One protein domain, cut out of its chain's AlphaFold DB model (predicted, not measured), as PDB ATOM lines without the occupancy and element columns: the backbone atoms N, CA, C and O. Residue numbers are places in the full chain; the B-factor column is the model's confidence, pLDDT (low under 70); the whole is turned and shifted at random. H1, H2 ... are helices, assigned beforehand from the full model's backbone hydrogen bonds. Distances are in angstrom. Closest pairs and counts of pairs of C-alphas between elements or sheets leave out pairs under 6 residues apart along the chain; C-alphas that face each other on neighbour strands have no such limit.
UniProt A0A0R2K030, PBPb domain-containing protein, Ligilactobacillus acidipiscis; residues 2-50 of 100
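What this domain is: This is residues 2 to 50 of the 100 residues of the protein "PBPb domain-containing protein" of Ligilactobacillus acidipiscis (UniProt A0A0R2K030). The domain has little regular structure: two short helices, H1 and then H2, stand a gap apart, joined by a looping link, and after H2 a long stretch, residues 36 to 50, folds back past H2 and runs on beyond its first residues. The printed part has 49 residues with two named helices and no named strand. The class is all helix, but the named elements hold only 19 of the 49 residues. The whole is compact, with a radius of gyration of the C-alphas of 11.0 A and spans of 31 by 27 by 16 A.

How they stand to each other: H1, residues 7 to 15, and H2, residues 26 to 35, are apart, with no C-alpha of the one within 8 A of the other. In both, every O i to N i+4 pair is within hydrogen-bond range.

Where its parts are: H1 begins at C-alpha 7 (-7.448, 3.571, 26.940) and is 12.3 A long. H2, 14.3 A long, ends at C-alpha 35 (5.737, 6.750, 23.397).

The domain as a whole: The farthest C-alphas, Val 16 and Ser 50, are 32.3 A apart. The printed part has no cut, and the link from H1 to H2 is short, with 10 residues. pLDDT is under 70 at residues 2 to 5 and 47 to 50.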
ATOM      1  N   LYS A   2     -17.645   2.199  37.234       27.91
ATOM      2  CA  LYS A   2     -17.340   1.451  36.002       27.91
ATOM      3  C   LYS A   2     -16.308   2.242  35.196       27.91
ATOM      4  O   LYS A   2     -16.676   3.154  34.469       27.91
ATOM      5  N   LEU A   3     -15.032   1.900  35.335       36.03
ATOM      6  CA  LEU A   3     -13.979   2.370  34.433       36.03
ATOM      7  C   LEU A   3     -13.915   1.404  33.243       36.03
ATOM      8  O   LEU A   3     -13.200   0.411  33.268       36.03
ATOM      9  N   LYS A   4     -14.726   1.668  32.217       37.94
ATOM     10  CA  LYS A   4     -14.520   1.137  30.861       37.94
ATOM     11  C   LYS A   4     -14.483   2.314  29.885       37.94
ATOM     12  O   LYS A   4     -15.327   2.429  29.007       37.94
ATOM     13  N   GLY A   5     -13.539   3.229  30.100       50.97
ATOM     14  CA  GLY A   5     -13.094   4.132  29.042       50.97
ATOM     15  C   GLY A   5     -12.091   3.377  28.178       50.97
ATOM     16  O   GLY A   5     -11.224   2.694  28.723       50.97
ATOM     17  N   ASN A   6     -12.217   3.454  26.853       71.94
ATOM     18  CA  ASN A   6     -11.144   3.007  25.968       71.94
ATOM     19  C   ASN A   6      -9.857   3.751  26.376       71.94
ATOM     20  O   ASN A   6      -9.906   4.960  26.620       71.94
ATOM     21  N   LEU A   7      -8.734   3.036  26.481       71.88
ATOM     22  CA  LEU A   7      -7.448   3.571  26.940       71.88
ATOM     23  C   LEU A   7      -7.070   4.869  26.204       71.88
ATOM     24  O   LEU A   7      -6.595   5.816  26.824       71.88
ATOM     25  N   GLY A   8      -7.369   4.948  24.901       74.50
ATOM     26  CA  GLY A   8      -7.116   6.147  24.098       74.50
ATOM     27  C   GLY A   8      -7.924   7.377  24.537       74.50
ATOM     28  O   GLY A   8      -7.408   8.495  24.517       74.50
ATOM     29  N   THR A   9      -9.166   7.196  24.994       81.06
ATOM     30  CA  THR A   9      -9.996   8.299  25.508       81.06
ATOM     31  C   THR A   9      -9.450   8.808  26.837       81.06
ATOM     32  O   THR A   9      -9.278  10.013  26.999       81.06
ATOM     33  N   LEU A  10      -9.089   7.898  27.746       81.44
ATOM     34  CA  LEU A  10      -8.512   8.252  29.046       81.44
ATOM     35  C   LEU A  10      -7.168   8.978  28.892       81.44
ATOM     36  O   LEU A  10      -6.924   9.975  29.567       81.44
ATOM     37  N   ALA A  11      -6.322   8.529  27.962       81.06
ATOM     38  CA  ALA A  11      -5.073   9.209  27.634       81.06
ATOM     39  C   ALA A  11      -5.313  10.618  27.066       81.06
ATOM     40  O   ALA A  11      -4.655  11.574  27.474       81.06
ATOM     41  N   THR A  12      -6.296  10.772  26.173       84.00
ATOM     42  CA  THR A  12      -6.662  12.083  25.612       84.00
ATOM     43  C   THR A  12      -7.134  13.043  26.701       84.00
ATOM     44  O   THR A  12      -6.672  14.180  26.754       84.00
ATOM     45  N   GLU A  13      -8.012  12.587  27.596       82.56
ATOM     46  CA  GLU A  13      -8.538  13.388  28.706       82.56
ATOM     47  C   GLU A  13      -7.460  13.769  29.728       82.56
ATOM     48  O   GLU A  13      -7.476  14.892  30.237       82.56
ATOM     49  N   LEU A  14      -6.495  12.879  29.979       84.56
ATOM     50  CA  LEU A  14      -5.314  13.173  30.791       84.56
ATOM     51  C   LEU A  14      -4.447  14.259  30.140       84.56
ATOM     52  O   LEU A  14      -4.081  15.228  30.797       84.56
ATOM     53  N   LYS A  15      -4.175  14.145  28.834       83.81
ATOM     54  CA  LYS A  15      -3.362  15.120  28.091       83.81
ATOM     55  C   LYS A  15      -3.968  16.525  28.090       83.81
ATOM     56  O   LYS A  15      -3.231  17.499  28.192       83.81
ATOM     57  N   VAL A  16      -5.293  16.646  27.966       88.12
ATOM     58  CA  VAL A  16      -5.981  17.954  27.979       88.12
ATOM     59  C   VAL A  16      -6.296  18.466  29.391       88.12
ATOM     60  O   VAL A  16      -6.987  19.472  29.531       88.12
ATOM     61  N   GLY A  17      -5.831  17.780  30.441       82.94
ATOM     62  CA  GLY A  17      -5.998  18.200  31.834       82.94
ATOM     63  C   GLY A  17      -7.402  18.002  32.413       82.94
ATOM     64  O   GLY A  17      -7.696  18.535  33.480       82.94
ATOM     65  N   LYS A  18      -8.278  17.236  31.745       85.06
ATOM     66  CA  LYS A  18      -9.594  16.851  32.295       85.06
ATOM     67  C   LYS A  18      -9.473  15.805  33.403       85.06
ATOM     68  O   LYS A  18     -10.327  15.746  34.280       85.06
ATOM     69  N   LEU A  19      -8.424  14.984  33.355       80.81
ATOM     70  CA  LEU A  19      -8.066  14.024  34.395       80.81
ATOM     71  C   LEU A  19      -6.721  14.415  35.009       80.81
ATOM     72  O   LEU A  19      -5.821  14.856  34.302       80.81
ATOM     73  N   ASN A  20      -6.561  14.202  36.316       81.44
ATOM     74  CA  ASN A  20      -5.281  14.405  37.009       81.44
ATOM     75  C   ASN A  20      -4.397  13.147  37.021       81.44
ATOM     76  O   ASN A  20      -3.240  13.209  37.428       81.44
ATOM     77  N   GLY A  21      -4.937  11.999  36.608       79.31
ATOM     78  CA  GLY A  21      -4.219  10.731  36.545       79.31
ATOM     79  C   GLY A  21      -5.114   9.589  36.073       79.31
ATOM     80  O   GLY A  21      -6.340   9.667  36.160       79.31
ATOM     81  N   VAL A  22      -4.492   8.520  35.579       82.25
ATOM     82  CA  VAL A  22      -5.168   7.289  35.150       82.25
ATOM     83  C   VAL A  22      -4.444   6.102  35.779       82.25
ATOM     84  O   VAL A  22      -3.217   6.046  35.769       82.25
ATOM     85  N   VAL A  23      -5.199   5.162  36.350       78.75
ATOM     86  CA  VAL A  23      -4.651   3.903  36.873       78.75
ATOM     87  C   VAL A  23      -4.668   2.871  35.752       78.75
ATOM     88  O   VAL A  23      -5.728   2.578  35.201       78.75
ATOM     89  N   LEU A  24      -3.493   2.341  35.423       76.25
ATOM     90  CA  LEU A  24      -3.250   1.412  34.319       76.25
ATOM     91  C   LEU A  24      -2.388   0.240  34.812       76.25
ATOM     92  O   LEU A  24      -1.759   0.337  35.870       76.25
ATOM     93  N   GLY A  25      -2.327  -0.843  34.031       76.31
ATOM     94  CA  GLY A  25      -1.298  -1.866  34.216       76.31
ATOM     95  C   GLY A  25       0.100  -1.263  34.042       76.31
ATOM     96  O   GLY A  25       0.281  -0.311  33.283       76.31
ATOM     97  N   GLU A  26       1.094  -1.795  34.757       77.56
ATOM     98  CA  GLU A  26       2.459  -1.246  34.739       77.56
ATOM     99  C   GLU A  26       3.057  -1.224  33.322       77.56
ATOM    100  O   GLU A  26       3.723  -0.258  32.951       77.56
ATOM    101  N   GLU A  27       2.780  -2.252  32.520       75.94
ATOM    102  CA  GLU A  27       3.255  -2.353  31.136       75.94
ATOM    103  C   GLU A  27       2.643  -1.278  30.231       75.94
ATOM    104  O   GLU A  27       3.376  -0.575  29.535       75.94
ATOM    105  N   ASP A  28       1.325  -1.068  30.310       78.69
ATOM    106  CA  ASP A  28       0.636  -0.020  29.549       78.69
ATOM    107  C   ASP A  28       1.151   1.374  29.935       78.69
ATOM    108  O   ASP A  28       1.417   2.215  29.074       78.69
ATOM    109  N   ALA A  29       1.342   1.626  31.236       82.81
ATOM    110  CA  ALA A  29       1.858   2.902  31.722       82.81
ATOM    111  C   ALA A  29       3.282   3.179  31.206       82.81
ATOM    112  O   ALA A  29       3.571   4.294  30.763       82.81
ATOM    113  N   LYS A  30       4.157   2.161  31.209       83.00
ATOM    114  CA  LYS A  30       5.514   2.255  30.643       83.00
ATOM    115  C   LYS A  30       5.481   2.507  29.141       83.00
ATOM    116  O   LYS A  30       6.186   3.399  28.675       83.00
ATOM    117  N   ALA A  31       4.641   1.793  28.395       81.75
ATOM    118  CA  ALA A  31       4.503   1.989  26.954       81.75
ATOM    119  C   ALA A  31       4.074   3.428  26.610       81.75
ATOM    120  O   ALA A  31       4.654   4.048  25.720       81.75
ATOM    121  N   TYR A  32       3.121   4.003  27.353       82.62
ATOM    122  CA  TYR A  32       2.694   5.395  27.165       82.62
ATOM    123  C   TYR A  32       3.775   6.412  27.534       82.62
ATOM    124  O   TYR A  32       3.947   7.386  26.802       82.62
ATOM    125  N   GLN A  33       4.525   6.188  28.619       86.88
ATOM    126  CA  GLN A  33       5.661   7.040  28.977       86.88
ATOM    127  C   GLN A  33       6.769   6.982  27.913       86.88
ATOM    128  O   GLN A  33       7.337   8.013  27.576       86.88
ATOM    129  N   ILE A  34       7.067   5.806  27.348       84.31
ATOM    130  CA  ILE A  34       8.067   5.667  26.277       84.31
ATOM    131  C   ILE A  34       7.588   6.347  24.988       84.31
ATOM    132  O   ILE A  34       8.372   7.015  24.319       84.31
ATOM    133  N   LYS A  35       6.306   6.190  24.632       82.25
ATOM    134  CA  LYS A  35       5.737   6.750  23.397       82.25
ATOM    135  C   LYS A  35       5.532   8.267  23.467       82.25
ATOM    136  O   LYS A  35       5.635   8.936  22.443       82.25
ATOM    137  N   TYR A  36       5.240   8.810  24.649       86.00
ATOM    138  CA  TYR A  36       4.989  10.239  24.868       86.00
ATOM    139  C   TYR A  36       5.692  10.746  26.145       86.00
ATOM    140  O   TYR A  36       5.021  11.123  27.114       86.00
ATOM    141  N   PRO A  37       7.038  10.775  26.162       85.25
ATOM    142  CA  PRO A  37       7.826  11.070  27.364       85.25
ATOM    143  C   PRO A  37       7.612  12.485  27.914       85.25
ATOM    144  O   PRO A  37       7.715  12.687  29.121       85.25
ATOM    145  N   ASP A  38       7.247  13.441  27.057       87.12
ATOM    146  CA  ASP A  38       6.974  14.831  27.450       87.12
ATOM    147  C   ASP A  38       5.542  15.047  27.973       87.12
ATOM    148  O   ASP A  38       5.196  16.141  28.415       87.12
ATOM    149  N   VAL A  39       4.681  14.024  27.892       84.44
ATOM    150  CA  VAL A  39       3.248  14.127  28.221       84.44
ATOM    151  C   VAL A  39       2.884  13.282  29.438       84.44
ATOM    152  O   VAL A  39       2.084  13.717  30.265       84.44
ATOM    153  N   TYR A  40       3.446  12.076  29.561       87.31
ATOM    154  CA  TYR A  40       3.064  11.126  30.606       87.31
ATOM    155  C   TYR A  40       4.244  10.742  31.496       87.31
ATOM    156  O   TYR A  40       5.370  10.565  31.039       87.31
ATOM    157  N   THR A  41       3.963  10.547  32.782       89.56
ATOM    158  CA  THR A  41       4.932  10.066  33.768       89.56
ATOM    159  C   THR A  41       4.280   9.056  34.705       89.56
ATOM    160  O   THR A  41       3.073   9.114  34.952       89.56
ATOM    161  N   ILE A  42       5.072   8.125  35.235       87.44
ATOM    162  CA  ILE A  42       4.605   7.128  36.200       87.44
ATOM    163  C   ILE A  42       4.811   7.665  37.619       87.44
ATOM    164  O   ILE A  42       5.913   8.051  38.014       87.44
ATOM    165  N   SER A  43       3.737   7.665  38.410       84.00
ATOM    166  CA  SER A  43       3.797   8.036  39.827       84.00
ATOM    167  C   SER A  43       4.655   7.052  40.631       84.00
ATOM    168  O   SER A  43       4.648   5.848  40.389       84.00
ATOM    169  N   LYS A  44       5.345   7.551  41.664       80.75
ATOM    170  CA  LYS A  44       6.158   6.729  42.582       80.75
ATOM    171  C   LYS A  44       5.319   5.843  43.518       80.75
ATOM    172  O   LYS A  44       5.876   5.003  44.224       80.75
ATOM    173  N   ILE A  45       4.001   6.045  43.567       76.38
ATOM    174  CA  ILE A  45       3.093   5.302  44.447       76.38
ATOM    175  C   ILE A  45       2.927   3.874  43.919       76.38
ATOM    176  O   ILE A  45       2.422   3.662  42.821       76.38
ATOM    177  N   LYS A  46       3.295   2.886  44.739       70.81
ATOM    178  CA  LYS A  46       3.027   1.470  44.463       70.81
ATOM    179  C   LYS A  46       1.688   1.075  45.077       70.81
ATOM    180  O   LYS A  46       1.546   1.054  46.298       70.81
ATOM    181  N   LEU A  47       0.713   0.747  44.235       69.19
ATOM    182  CA  LEU A  47      -0.561   0.188  44.684       69.19
ATOM    183  C   LEU A  47      -0.357  -1.289  45.045       69.19
ATOM    184  O   LEU A  47       0.196  -2.053  44.258       69.19
ATOM    185  N   LYS A  48      -0.782  -1.703  46.244       64.56
ATOM    186  CA  LYS A  48      -0.782  -3.123  46.624       64.56
ATOM    187  C   LYS A  48      -1.940  -3.814  45.915       64.56
ATOM    188  O   LYS A  48      -3.096  -3.595  46.265       64.56
ATOM    189  N   ILE A  49      -1.619  -4.647  44.936       64.38
ATOM    190  CA  ILE A  49      -2.581  -5.491  44.228       64.38
ATOM    191  C   ILE A  49      -2.486  -6.892  44.851       64.38
ATOM    192  O   ILE A  49      -1.382  -7.383  45.089       64.38
ATOM    193  N   SER A  50      -3.619  -7.519  45.186       59.88
ATOM    194  CA  SER A  50      -3.613  -8.899  45.693       59.88
ATOM    195  C   SER A  50      -3.081  -9.858  44.622       59.88
ATOM    196  O   SER A  50      -3.286  -9.635  43.431       59.88
TER     197      SER A  50